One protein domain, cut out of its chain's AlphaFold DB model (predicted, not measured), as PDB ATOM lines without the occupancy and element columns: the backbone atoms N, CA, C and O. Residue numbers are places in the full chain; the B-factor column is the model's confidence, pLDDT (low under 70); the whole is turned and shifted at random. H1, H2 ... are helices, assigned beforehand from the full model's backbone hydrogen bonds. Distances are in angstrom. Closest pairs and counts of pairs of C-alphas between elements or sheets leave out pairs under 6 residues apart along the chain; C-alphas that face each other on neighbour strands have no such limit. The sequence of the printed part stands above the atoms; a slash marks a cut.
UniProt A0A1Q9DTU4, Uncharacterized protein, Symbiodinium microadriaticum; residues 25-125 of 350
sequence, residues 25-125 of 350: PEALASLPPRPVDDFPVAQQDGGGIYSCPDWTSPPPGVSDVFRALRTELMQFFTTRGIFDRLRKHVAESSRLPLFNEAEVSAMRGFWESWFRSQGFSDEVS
ATOM      1  N   PRO A  25     287.791 332.058 391.399       53.44
ATOM      2  CA  PRO A  25     286.415 331.832 390.961       53.44
ATOM      3  C   PRO A  25     285.913 330.413 391.252       53.44
ATOM      4  O   PRO A  25     284.781 330.252 391.696       53.44
ATOM      5  N   GLU A  26     286.748 329.388 391.061       54.75
ATOM      6  CA  GLU A  26     286.386 327.993 391.357       54.75
ATOM      7  C   GLU A  26     286.241 327.746 392.866       54.75
ATOM      8  O   GLU A  26     285.339 327.025 393.290       54.75
ATOM      9  N   ALA A  27     287.081 328.382 393.688       53.19
ATOM     10  CA  ALA A  27     286.976 328.325 395.143       53.19
ATOM     11  C   ALA A  27     285.714 329.035 395.661       53.19
ATOM     12  O   ALA A  27     285.014 328.496 396.506       53.19
ATOM     13  N   LEU A  28     285.372 330.213 395.130       55.44
ATOM     14  CA  LEU A  28     284.136 330.920 395.491       55.44
ATOM     15  C   LEU A  28     282.882 330.195 394.982       55.44
ATOM     16  O   LEU A  28     281.844 330.221 395.640       55.44
ATOM     17  N   ALA A  29     282.961 329.545 393.817       57.88
ATOM     18  CA  ALA A  29     281.865 328.756 393.263       57.88
ATOM     19  C   ALA A  29     281.604 327.464 394.051       57.88
ATOM     20  O   ALA A  29     280.469 326.989 394.062       57.88
ATOM     21  N   SER A  30     282.625 326.907 394.711       50.78
ATOM     22  CA  SER A  30     282.494 325.710 395.546       50.78
ATOM     23  C   SER A  30     282.008 326.001 396.969       50.78
ATOM     24  O   SER A  30     281.620 325.067 397.675       50.78
ATOM     25  N   LEU A  31     281.973 327.274 397.385       48.81
ATOM     26  CA  LEU A  31     281.365 327.659 398.655       48.81
ATOM     27  C   LEU A  31     279.842 327.451 398.580       48.81
ATOM     28  O   LEU A  31     279.188 328.023 397.698       48.81
ATOM     29  N   PRO A  32     279.249 326.656 399.492       49.19
ATOM     30  CA  PRO A  32     277.800 326.570 399.578       49.19
ATOM     31  C   PRO A  32     277.219 327.961 399.891       49.19
ATOM     32  O   PRO A  32     277.865 328.742 400.598       49.19
ATOM     33  N   PRO A  33     276.008 328.292 399.397       55.56
ATOM     34  CA  PRO A  33     275.308 329.494 399.829       55.56
ATOM     35  C   PRO A  33     275.223 329.476 401.346       55.56
ATOM     36  O   PRO A  33     274.826 328.464 401.928       55.56
ATOM     37  N   ARG A  34     275.609 330.585 401.968       52.75
ATOM     38  CA  ARG A  34     275.627 330.707 403.413       52.75
ATOM     39  C   ARG A  34     274.203 330.521 403.968       52.75
ATOM     40  O   ARG A  34     273.326 331.326 403.640       52.75
ATOM     41  N   PRO A  35     273.949 329.485 404.790       58.16
ATOM     42  CA  PRO A  35     272.659 329.326 405.450       58.16
ATOM     43  C   PRO A  35     272.354 330.522 406.359       58.16
ATOM     44  O   PRO A  35     273.260 331.071 406.981       58.16
ATOM     45  N   VAL A  36     271.073 330.878 406.489       55.16
ATOM     46  CA  VAL A  36     270.605 331.989 407.346       55.16
ATOM     47  C   VAL A  36     271.083 331.839 408.800       55.16
ATOM     48  O   VAL A  36     271.376 332.830 409.465       55.16
ATOM     49  N   ASP A  37     271.244 330.596 409.261       55.00
ATOM     50  CA  ASP A  37     271.667 330.260 410.626       55.00
ATOM     51  C   ASP A  37     273.173 329.955 410.745       55.00
ATOM     52  O   ASP A  37     273.636 329.418 411.757       55.00
ATOM     53  N   ASP A  38     273.957 330.208 409.693       49.25
ATOM     54  CA  ASP A  38     275.396 329.961 409.701       49.25
ATOM     55  C   ASP A  38     276.133 331.162 410.283       49.25
ATOM     56  O   ASP A  38     275.875 332.302 409.904       49.25
ATOM     57  N   PHE A  39     277.060 330.927 411.208       46.19
ATOM     58  CA  PHE A  39     277.880 331.981 411.807       46.19
ATOM     59  C   PHE A  39     279.083 332.301 410.922       46.19
ATOM     60  O   PHE A  39     279.621 331.395 410.289       46.19
ATOM     61  N   PRO A  40     279.550 333.563 410.877       51.69
ATOM     62  CA  PRO A  40     279.158 334.728 411.696       51.69
ATOM     63  C   PRO A  40     277.920 335.542 411.258       51.69
ATOM     64  O   PRO A  40     278.003 336.247 410.252       51.69
ATOM     65  N   VAL A  41     276.784 335.470 411.951       51.84
ATOM     66  CA  VAL A  41     275.573 336.193 411.514       51.84
ATOM     67  C   VAL A  41     275.788 337.705 411.641       51.84
ATOM     68  O   VAL A  41     276.257 338.183 412.676       51.84
ATOM     69  N   ALA A  42     275.453 338.446 410.586       56.03
ATOM     70  CA  ALA A  42     275.416 339.903 410.607       56.03
ATOM     71  C   ALA A  42     274.452 340.393 411.705       56.03
ATOM     72  O   ALA A  42     273.293 339.976 411.759       56.03
ATOM     73  N   GLN A  43     274.943 341.242 412.609       56.88
ATOM     74  CA  GLN A  43     274.117 341.886 413.637       56.88
ATOM     75  C   GLN A  43     273.519 343.184 413.092       56.88
ATOM     76  O   GLN A  43     273.976 343.663 412.062       56.88
ATOM     77  N   GLN A  44     272.517 343.757 413.764       58.97
ATOM     78  CA  GLN A  44     272.041 345.100 413.420       58.97
ATOM     79  C   GLN A  44     273.221 346.082 413.470       58.97
ATOM     80  O   GLN A  44     273.926 346.162 414.471       58.97
ATOM     81  N   ASP A  45     273.446 346.800 412.376       61.53
ATOM     82  CA  ASP A  45     274.538 347.766 412.185       61.53
ATOM     83  C   ASP A  45     274.143 349.199 412.582       61.53
ATOM     84  O   ASP A  45     274.845 350.158 412.276       61.53
ATOM     85  N   GLY A  46     272.996 349.350 413.247       64.81
ATOM     86  CA  GLY A  46     272.423 350.652 413.574       64.81
ATOM     87  C   GLY A  46     271.695 351.335 412.411       64.81
ATOM     88  O   GLY A  46     271.127 352.400 412.629       64.81
ATOM     89  N   GLY A  47     271.620 350.723 411.221       68.19
ATOM     90  CA  GLY A  47     270.888 351.247 410.056       68.19
ATOM     91  C   GLY A  47     269.359 351.102 410.128       68.19
ATOM     92  O   GLY A  47     268.666 351.322 409.138       68.19
ATOM     93  N   GLY A  48     268.813 350.702 411.279       72.38
ATOM     94  CA  GLY A  48     267.376 350.524 411.488       72.38
ATOM     95  C   GLY A  48     266.862 349.101 411.235       72.38
ATOM     96  O   GLY A  48     267.622 348.153 411.040       72.38
ATOM     97  N   ILE A  49     265.538 348.931 411.280       71.50
ATOM     98  CA  ILE A  49     264.855 347.623 411.306       71.50
ATOM     99  C   ILE A  49     264.984 346.824 410.004       71.50
ATOM    100  O   ILE A  49     264.772 345.613 410.011       71.50
ATOM    101  N   TYR A  50     265.318 347.492 408.900       74.62
ATOM    102  CA  TYR A  50     265.480 346.877 407.580       74.62
ATOM    103  C   TYR A  50     266.943 346.680 407.188       74.62
ATOM    104  O   TYR A  50     267.208 346.091 406.140       74.62
ATOM    105  N   SER A  51     267.885 347.159 408.004       75.19
ATOM    106  CA  SER A  51     269.295 347.080 407.658       75.19
ATOM    107  C   SER A  51     269.826 345.654 407.780       75.19
ATOM    108  O   SER A  51     269.578 344.953 408.767       75.19
ATOM    109  N   CYS A  52     270.573 345.230 406.761       71.38
ATOM    110  CA  CYS A  52     271.284 343.960 406.739       71.38
ATOM    111  C   CYS A  52     272.737 344.199 406.304       71.38
ATOM    112  O   CYS A  52     272.982 344.453 405.119       71.38
ATOM    113  N   PRO A  53     273.714 344.066 407.217       67.56
ATOM    114  CA  PRO A  53     275.113 344.311 406.876       67.56
ATOM    115  C   PRO A  53     275.759 343.183 406.061       67.56
ATOM    116  O   PRO A  53     276.896 343.332 405.613       67.56
ATOM    117  N   ASP A  54     275.076 342.051 405.858       73.19
ATOM    118  CA  ASP A  54     275.605 340.922 405.092       73.19
ATOM    119  C   ASP A  54     274.711 340.528 403.917       73.19
ATOM    120  O   ASP A  54     273.765 339.751 404.031       73.19
ATOM    121  N   TRP A  55     275.104 340.987 402.735       76.19
ATOM    122  CA  TRP A  55     274.457 340.617 401.482       76.19
ATOM    123  C   TRP A  55     274.913 339.264 400.904       76.19
ATOM    124  O   TRP A  55     274.495 338.918 399.807       76.19
ATOM    125  N   THR A  56     275.775 338.476 401.571       72.44
ATOM    126  CA  THR A  56     275.947 337.045 401.199       72.44
ATOM    127  C   THR A  56     274.709 336.209 401.538       72.44
ATOM    128  O   THR A  56     274.485 335.169 400.919       72.44
ATOM    129  N   SER A  57     273.896 336.690 402.482       71.00
ATOM    130  CA  SER A  57     272.620 336.109 402.898       71.00
ATOM    131  C   SER A  57     271.560 337.219 402.925       71.00
ATOM    132  O   SER A  57     271.217 337.714 403.998       71.00
ATOM    133  N   PRO A  58     271.069 337.657 401.750       74.94
ATOM    134  CA  PRO A  58     270.110 338.756 401.658       74.94
ATOM    135  C   PRO A  58     268.771 338.415 402.347       74.94
ATOM    136  O   PRO A  58     268.505 337.244 402.645       74.94
ATOM    137  N   PRO A  59     267.903 339.418 402.590       72.88
ATOM    138  CA  PRO A  59     266.594 339.201 403.199       72.88
ATOM    139  C   PRO A  59     265.755 338.134 402.471       72.88
ATOM    140  O   PRO A  59     265.890 337.963 401.255       72.88
ATOM    141  N   PRO A  60     264.847 337.429 403.176       70.56
ATOM    142  CA  PRO A  60     263.997 336.413 402.565       70.56
ATOM    143  C   PRO A  60     263.262 336.937 401.326       70.56
ATOM    144  O   PRO A  60     262.597 337.968 401.376       70.56
ATOM    145  N   GLY A  61     263.370 336.205 400.215       76.50
ATOM    146  CA  GLY A  61     262.757 336.582 398.937       76.50
ATOM    147  C   GLY A  61     263.609 337.498 398.050       76.50
ATOM    148  O   GLY A  61     263.174 337.815 396.946       76.50
ATOM    149  N   VAL A  62     264.814 337.878 398.483       81.75
ATOM    150  CA  VAL A  62     265.767 338.688 397.708       81.75
ATOM    151  C   VAL A  62     266.945 337.817 397.251       81.75
ATOM    152  O   VAL A  62     267.394 336.930 397.975       81.75
ATOM    153  N   SER A  63     267.444 338.033 396.032       83.81
ATOM    154  CA  SER A  63     268.642 337.361 395.511       83.81
ATOM    155  C   SER A  63     269.925 338.115 395.889       83.81
ATOM    156  O   SER A  63     269.904 339.329 396.085       83.81
ATOM    157  N   ASP A  64     271.067 337.417 395.981       84.81
ATOM    158  CA  ASP A  64     272.374 338.076 396.171       84.81
ATOM    159  C   ASP A  64     272.784 338.771 394.866       84.81
ATOM    160  O   ASP A  64     273.482 338.204 394.018       84.81
ATOM    161  N   VAL A  65     272.331 340.014 394.711       89.62
ATOM    162  CA  VAL A  65     272.645 340.872 393.564       89.62
ATOM    163  C   VAL A  65     274.126 341.250 393.502       89.62
ATOM    164  O   VAL A  65     274.618 341.611 392.436       89.62
ATOM    165  N   PHE A  66     274.877 341.123 394.602       88.69
ATOM    166  CA  PHE A  66     276.293 341.484 394.667       88.69
ATOM    167  C   PHE A  66     277.243 340.330 394.364       88.69
ATOM    168  O   PHE A  66     278.442 340.567 394.222       88.69
ATOM    169  N   ARG A  67     276.765 339.086 394.243       84.44
ATOM    170  CA  ARG A  67     277.624 337.901 394.074       84.44
ATOM    171  C   ARG A  67     278.660 338.051 392.957       84.44
ATOM    172  O   ARG A  67     279.842 337.761 393.170       84.44
ATOM    173  N   ALA A  68     278.225 338.503 391.783       87.69
ATOM    174  CA  ALA A  68     279.096 338.679 390.622       87.69
ATOM    175  C   ALA A  68     280.129 339.790 390.863       87.69
ATOM    176  O   ALA A  68     281.330 339.534 390.790       87.69
ATOM    177  N   LEU A  69     279.669 340.977 391.273       91.44
ATOM    178  CA  LEU A  69     280.526 342.126 391.573       91.44
ATOM    179  C   LEU A  69     281.577 341.794 392.642       91.44
ATOM    180  O   LEU A  69     282.758 342.102 392.495       91.44
ATOM    181  N   ARG A  70     281.166 341.105 393.711       87.62
ATOM    182  CA  ARG A  70     282.048 340.646 394.790       87.62
ATOM    183  C   ARG A  70     283.141 339.719 394.260       87.62
ATOM    184  O   ARG A  70     284.294 339.850 394.660       87.62
ATOM    185  N   THR A  71     282.792 338.804 393.358       82.06
ATOM    186  CA  THR A  71     283.743 337.872 392.734       82.06
ATOM    187  C   THR A  71     284.774 338.625 391.889       82.06
ATOM    188  O   THR A  71     285.976 338.402 392.049       82.06
ATOM    189  N   GLU A  72     284.323 339.564 391.053       89.75
ATOM    190  CA  GLU A  72     285.193 340.388 390.203       89.75
ATOM    191  C   GLU A  72     286.151 341.252 391.032       89.75
ATOM    192  O   GLU A  72     287.364 341.235 390.803       89.75
ATOM    193  N   LEU A  73     285.636 341.943 392.053       88.31
ATOM    194  CA  LEU A  73     286.444 342.769 392.953       88.31
ATOM    195  C   LEU A  73     287.480 341.935 393.713       88.31
ATOM    196  O   LEU A  73     288.643 342.327 393.802       88.31
ATOM    197  N   MET A  74     287.102 340.759 394.219       83.38
ATOM    198  CA  MET A  74     288.033 339.878 394.930       83.38
ATOM    199  C   MET A  74     289.142 339.350 394.016       83.38
ATOM    200  O   MET A  74     290.308 339.299 394.418       83.38
ATOM    201  N   GLN A  75     288.818 338.991 392.774       82.31
ATOM    202  CA  GLN A  75     289.823 338.616 391.783       82.31
ATOM    203  C   GLN A  75     290.751 339.795 391.449       82.31
ATOM    204  O   GLN A  75     291.974 339.626 391.391       82.31
ATOM    205  N   PHE A  76     290.197 340.997 391.290       88.00
ATOM    206  CA  PHE A  76     290.965 342.218 391.059       88.00
ATOM    207  C   PHE A  76     291.933 342.515 392.217       88.00
ATOM    208  O   PHE A  76     293.130 342.700 391.993       88.00
ATOM    209  N   PHE A  77     291.462 342.470 393.465       85.94
ATOM    210  CA  PHE A  77     292.296 342.694 394.649       85.94
ATOM    211  C   PHE A  77     293.410 341.659 394.795       85.94
ATOM    212  O   PHE A  77     294.543 342.014 395.131       85.94
ATOM    213  N   THR A  78     293.106 340.399 394.490       76.38
ATOM    214  CA  THR A  78     294.072 339.298 394.562       76.38
ATOM    215  C   THR A  78     295.175 339.467 393.519       76.38
ATOM    216  O   THR A  78     296.358 339.455 393.853       76.38
ATOM    217  N   THR A  79     294.808 339.689 392.254       82.44
ATOM    218  CA  THR A  79     295.768 339.820 391.139       82.44
ATOM    219  C   THR A  79     296.670 341.049 391.254       82.44
ATOM    220  O   THR A  79     297.798 341.031 390.765       82.44
ATOM    221  N   ARG A  80     296.204 342.107 391.924       85.75
ATOM    222  CA  ARG A  80     296.946 343.359 392.144       85.75
ATOM    223  C   ARG A  80     297.701 343.412 393.478       85.75
ATOM    224  O   ARG A  80     298.341 344.424 393.763       85.75
ATOM    225  N   GLY A  81     297.632 342.362 394.302       81.62
ATOM    226  CA  GLY A  81     298.287 342.333 395.615       81.62
ATOM    227  C   GLY A  81     297.770 343.412 396.577       81.62
ATOM    228  O   GLY A  81     298.529 343.937 397.393       81.62
ATOM    229  N   ILE A  82     296.489 343.784 396.469       84.81
ATOM    230  CA  ILE A  82     295.890 344.867 397.269       84.81
ATOM    231  C   ILE A  82     295.876 344.518 398.755       84.81
ATOM    232  O   ILE A  82     296.136 345.388 399.577       84.81
ATOM    233  N   PHE A  83     295.633 343.258 399.117       81.56
ATOM    234  CA  PHE A  83     295.583 342.844 400.523       81.56
ATOM    235  C   PHE A  83     296.916 343.060 401.252       81.56
ATOM    236  O   PHE A  83     296.929 343.507 402.400       81.56
ATOM    237  N   ASP A  84     298.043 342.813 400.582       76.75
ATOM    238  CA  ASP A  84     299.370 343.054 401.157       76.75
ATOM    239  C   ASP A  84     299.658 344.546 401.301       76.75
ATOM    240  O   ASP A  84     300.177 344.990 402.329       76.75
ATOM    241  N   ARG A  85     299.258 345.334 400.298       89.50
ATOM    242  CA  ARG A  85     299.338 346.795 400.356       89.50
ATOM    243  C   ARG A  85     298.485 347.356 401.484       89.50
ATOM    244  O   ARG A  85     298.985 348.192 402.222       89.50
ATOM    245  N   LEU A  86     297.256 346.871 401.662       83.31
ATOM    246  CA  LEU A  86     296.360 347.278 402.745       83.31
ATOM    247  C   LEU A  86     296.974 346.966 404.111       83.31
ATOM    248  O   LEU A  86     296.995 347.829 404.984       83.31
ATOM    249  N   ARG A  87     297.536 345.764 404.292       74.06
ATOM    250  CA  ARG A  87     298.202 345.384 405.547       74.06
ATOM    251  C   ARG A  87     299.356 346.327 405.875       74.06
ATOM    252  O   ARG A  87     299.446 346.812 406.998       74.06
ATOM    253  N   LYS A  88     300.212 346.603 404.887       78.38
ATOM    254  CA  LYS A  88     301.318 347.557 405.026       78.38
ATOM    255  C   LYS A  88     300.798 348.961 405.349       78.38
ATOM    256  O   LYS A  88     301.295 349.600 406.265       78.38
ATOM    257  N   HIS A  89     299.763 349.398 404.641       83.69
ATOM    258  CA  HIS A  89     299.145 350.709 404.796       83.69
ATOM    259  C   HIS A  89     298.619 350.948 406.219       83.69
ATOM    260  O   HIS A  89     298.899 351.989 406.809       83.69
ATOM    261  N   VAL A  90     297.923 349.956 406.786       80.19
ATOM    262  CA  VAL A  90     297.428 349.986 408.171       80.19
ATOM    263  C   VAL A  90     298.585 349.944 409.170       80.19
ATOM    264  O   VAL A  90     298.616 350.753 410.092       80.19
ATOM    265  N   ALA A  91     299.556 349.045 408.978       77.81
ATOM    266  CA  ALA A  91     300.711 348.923 409.873       77.81
ATOM    267  C   ALA A  91     301.541 350.217 409.947       77.81
ATOM    268  O   ALA A  91     302.068 350.559 411.000       77.81
ATOM    269  N   GLU A  92     301.628 350.951 408.839       88.00
ATOM    270  CA  GLU A  92     302.352 352.221 408.742       88.00
ATOM    271  C   GLU A  92     301.495 353.439 409.122       88.00
ATOM    272  O   GLU A  92     301.999 354.559 409.094       88.00
ATOM    273  N   SER A  93     300.211 353.252 409.465       85.00
ATOM    274  CA  SER A  93     299.254 354.350 409.703       85.00
ATOM    275  C   SER A  93     299.281 355.406 408.586       85.00
ATOM    276  O   SER A  93     299.242 356.615 408.833       85.00
ATOM    277  N   SER A  94     299.423 354.944 407.341       85.25
ATOM    278  CA  SER A  94     299.628 355.823 406.196       85.25
ATOM    279  C   SER A  94     298.376 356.655 405.909       85.25
ATOM    280  O   SER A  94     297.251 356.189 406.046       85.25
ATOM    281  N   ARG A  95     298.580 357.916 405.509       91.00
ATOM    282  CA  ARG A  95     297.506 358.854 405.125       91.00
ATOM    283  C   ARG A  95     297.343 359.001 403.612       91.00
ATOM    284  O   ARG A  95     296.515 359.781 403.157       91.00
ATOM    285  N   LEU A  96     298.176 358.314 402.831       91.81
ATOM    286  CA  LEU A  96     298.115 358.371 401.373       91.81
ATOM    287  C   LEU A  96     296.960 357.504 400.846       91.81
ATOM    288  O   LEU A  96     296.580 356.540 401.499       91.81
ATOM    289  N   PRO A  97     296.410 357.770 399.655       92.38
ATOM    290  CA  PRO A  97     295.424 356.872 399.064       92.38
ATOM    291  C   PRO A  97     295.986 355.452 398.895       92.38
ATOM    292  O   PRO A  97     297.071 355.263 398.340       92.38
ATOM    293  N   LEU A  98     295.243 354.441 399.360       93.94
ATOM    294  CA  LEU A  98     295.627 353.035 399.182       93.94
ATOM    295  C   LEU A  98     295.659 352.648 397.698       93.94
ATOM    296  O   LEU A  98     296.538 351.890 397.285       93.94
ATOM    297  N   PHE A  99     294.699 353.152 396.923       95.44
ATOM    298  CA  PHE A  99     294.512 352.871 395.502       95.44
ATOM    299  C   PHE A  99     295.024 354.027 394.646       95.44
ATOM    300  O   PHE A  99     294.897 355.188 395.029       95.44
ATOM    301  N   ASN A 100     295.573 353.711 393.474       94.69
ATOM    302  CA  ASN A 100     295.904 354.729 392.473       94.69
ATOM    303  C   ASN A 100     294.718 355.012 391.532       94.69
ATOM    304  O   ASN A 100     293.762 354.242 391.477       94.69
ATOM    305  N   GLU A 101     294.813 356.082 390.739       94.94
ATOM    306  CA  GLU A 101     293.755 356.506 389.805       94.94
ATOM    307  C   GLU A 101     293.333 355.417 388.808       94.94
ATOM    308  O   GLU A 101     292.146 355.245 388.533       94.94
ATOM    309  N   ALA A 102     294.279 354.625 388.292       95.69
ATOM    310  CA  ALA A 102     293.962 353.546 387.356       95.69
ATOM    311  C   ALA A 102     293.185 352.405 388.038       95.69
ATOM    312  O   ALA A 102     292.288 351.815 387.437       95.69
ATOM    313  N   GLU A 103     293.503 352.102 389.298       95.94
ATOM    314  CA  GLU A 103     292.779 351.117 390.105       95.94
ATOM    315  C   GLU A 103     291.380 351.610 390.468       95.94
ATOM    316  O   GLU A 103     290.420 350.852 390.346       95.94
ATOM    317  N   VAL A 104     291.250 352.883 390.844       94.81
ATOM    318  CA  VAL A 104     289.953 353.521 391.098       94.81
ATOM    319  C   VAL A 104     289.091 353.497 389.836       94.81
ATOM    320  O   VAL A 104     287.936 353.080 389.895       94.81
ATOM    321  N   SER A 105     289.653 353.857 388.679       94.56
ATOM    322  CA  SER A 105     288.946 353.811 387.396       94.56
ATOM    323  C   SER A 105     288.492 352.396 387.027       94.56
ATOM    324  O   SER A 105     287.375 352.229 386.544       94.56
ATOM    325  N   ALA A 106     289.318 351.373 387.267       95.81
ATOM    326  CA  ALA A 106     288.934 349.984 387.018       95.81
ATOM    327  C   ALA A 106     287.780 349.542 387.932       95.81
ATOM    328  O   ALA A 106     286.821 348.932 387.462       95.81
ATOM    329  N   MET A 107     287.836 349.903 389.219       95.00
ATOM    330  CA  MET A 107     286.761 349.602 390.167       95.00
ATOM    331  C   MET A 107     285.446 350.287 389.790       95.00
ATOM    332  O   MET A 107     284.401 349.643 389.845       95.00
ATOM    333  N   ARG A 108     285.487 351.552 389.348       94.62
ATOM    334  CA  ARG A 108     284.305 352.256 388.817       94.62
ATOM    335  C   ARG A 108     283.685 351.506 387.637       94.62
ATOM    336  O   ARG A 108     282.471 351.352 387.601       94.62
ATOM    337  N   GLY A 109     284.505 350.946 386.744       94.56
ATOM    338  CA  GLY A 109     284.030 350.124 385.627       94.56
ATOM    339  C   GLY A 109     283.253 348.873 386.059       94.56
ATOM    340  O   GLY A 109     282.212 348.572 385.470       94.56
ATOM    341  N   PHE A 110     283.700 348.170 387.110       95.75
ATOM    342  CA  PHE A 110     282.952 347.029 387.666       95.75
ATOM    343  C   PHE A 110     281.595 347.468 388.226       95.75
ATOM    344  O   PHE A 110     280.571 346.849 387.938       95.75
ATOM    345  N   TRP A 111     281.568 348.579 388.966       95.50
ATOM    346  CA  TRP A 111     280.330 349.143 389.501       95.50
ATOM    347  C   TRP A 111     279.368 349.603 388.407       95.50
ATOM    348  O   TRP A 111     278.185 349.301 388.482       95.50
ATOM    349  N   GLU A 112     279.846 350.276 387.364       94.44
ATOM    350  CA  GLU A 112     279.007 350.675 386.230       94.44
ATOM    351  C   GLU A 112     278.405 349.472 385.500       94.44
ATOM    352  O   GLU A 112     277.229 349.487 385.144       94.44
ATOM    353  N   SER A 113     279.194 348.414 385.285       94.31
ATOM    354  CA  SER A 113     278.688 347.151 384.736       94.31
ATOM    355  C   SER A 113     277.584 346.569 385.622       94.31
ATOM    356  O   SER A 113     276.516 346.189 385.136       94.31
ATOM    357  N   TRP A 114     277.802 346.580 386.941       95.88
ATOM    358  CA  TRP A 114     276.812 346.132 387.909       95.88
ATOM    359  C   TRP A 114     275.539 346.990 387.875       95.88
ATOM    360  O   TRP A 114     274.452 346.433 387.753       95.88
ATOM    361  N   PHE A 115     275.633 348.320 387.869       95.50
ATOM    362  CA  PHE A 115     274.471 349.209 387.766       95.50
ATOM    363  C   PHE A 115     273.654 348.954 386.494       95.50
ATOM    364  O   PHE A 115     272.428 348.846 386.565       95.50
ATOM    365  N   ARG A 116     274.314 348.744 385.346       93.88
ATOM    366  CA  ARG A 116     273.631 348.356 384.100       93.88
ATOM    367  C   ARG A 116     272.884 347.029 384.249       93.88
ATOM    368  O   ARG A 116     271.765 346.902 383.760       93.88
ATOM    369  N   SER A 117     273.459 346.060 384.970       93.12
ATOM    370  CA  SER A 117     272.797 344.778 385.268       93.12
ATOM    371  C   SER A 117     271.565 344.919 386.170       93.12
ATOM    372  O   SER A 117     270.665 344.087 386.094       93.12
ATOM    373  N   GLN A 118     271.499 345.984 386.978       92.69
ATOM    374  CA  GLN A 118     270.343 346.318 387.817       92.69
ATOM    375  C   GLN A 118     269.304 347.197 387.092       92.69
ATOM    376  O   GLN A 118     268.324 347.615 387.701       92.69
ATOM    377  N   GLY A 119     269.487 347.479 385.794       92.25
ATOM    378  CA  GLY A 119     268.518 348.220 384.978       92.25
ATOM    379  C   GLY A 119     268.750 349.730 384.891       92.25
ATOM    380  O   GLY A 119     267.922 350.429 384.309       92.25
ATOM    381  N   PHE A 120     269.866 350.248 385.410       92.69
ATOM    382  CA  PHE A 120     270.229 351.657 385.239       92.69
ATOM    383  C   PHE A 120     270.897 351.878 383.874       92.69
ATOM    384  O   PHE A 120     271.942 351.299 383.581       92.69
ATOM    385  N   SER A 121     270.288 352.718 383.033       83.75
ATOM    386  CA  SER A 121     270.821 353.102 381.716       83.75
ATOM    387  C   SER A 121     271.734 354.324 381.757       83.75
ATOM    388  O   SER A 121     272.582 354.480 380.881       83.75
ATOM    389  N   ASP A 122     271.542 355.186 382.753       85.19
ATOM    390  CA  ASP A 122     272.257 356.454 382.867       85.19
ATOM    391  C   ASP A 122     273.652 356.245 383.459       85.19
ATOM    392  O   ASP A 122     273.879 355.337 384.265       85.19
ATOM    393  N   GLU A 123     274.591 357.114 383.088       86.31
ATOM    394  CA  GLU A 123     275.913 357.124 383.710       86.31
ATOM    395  C   GLU A 123     275.814 357.505 385.192       86.31
ATOM    396  O   GLU A 123     275.139 358.463 385.580       86.31
ATOM    397  N   VAL A 124     276.510 356.743 386.036       90.31
ATOM    398  CA  VAL A 124     276.579 357.016 387.471       90.31
ATOM    399  C   VAL A 124     277.623 358.095 387.721       90.31
ATOM    400  O   VAL A 124     278.798 357.935 387.391       90.31
ATOM    401  N   SER A 125     277.198 359.197 388.338       91.94
ATOM    402  CA  SER A 125     278.112 360.264 388.733       91.94
ATOM    403  C   SER A 125     278.951 359.837 389.937       91.94
ATOM    404  O   SER A 125     278.435 359.564 391.018       91.94
TER     405      SER A 125
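Overview. This is residues 25 to 125 of the 350 residues of an uncharacterized protein of Symbiodinium microadriaticum (UniProt A0A1Q9DTU4). Two helices, H2 and H4, lie side by side and run opposite ways; H3 turns off beyond the end of H2, short H1 lies on another side of H2, and a wide loop, residues 31 to 66, joins H1 to H2. The 101 printed residues hold four named helices, H1 to H4 in order, and no named strand: all helix, with 46 residues in named elements, under half. The whole is loose, radius of gyration of the C-alphas 16.3 A, spanning 40 by 37 by 34 A.

Along the chain. H1 is residues 25 to 30, from C-alpha 25 at (286.415, 331.832, 390.961). H2 is residues 67 to 79, 18.5 A long; H3 is residues 82 to 91, 14.1 A. H4, residues 101 to 117, 24.4 A, ends at C-alpha 117 (272.797, 344.778, 385.268).

Arrangement. H1 and H2 only just touch, with 3 pairs of C-alphas within 8 A, the closest Pro 25 and Thr 71, 6.8 A, at a steep tilt of 51 degrees; of H2, residues 71 to 75 alone touch H1. H2 and H3 are close but not clearly touching, closest C-alphas Phe 77 and Phe 83, 6.7 A. H2 touches H4 with residues 69 to 73 alone, H4 with 107 to 114 alone: closest C-alphas Leu 69 and Trp 114, 6.6 A, shallow tilt of 18 degrees. H3 and H4 are apart. In H1, H2, H3 and H4 every O i to N i+4 pair is within hydrogen-bond range.

Size, cuts and confidence. The C-alphas farthest apart, Gly 61 and Glu 92, are 43.7 A apart. The printed part has no cut; the link H1 to H2 is long, 36 residues. The model's pLDDT is under 70 at residues 25 to 47 and 53.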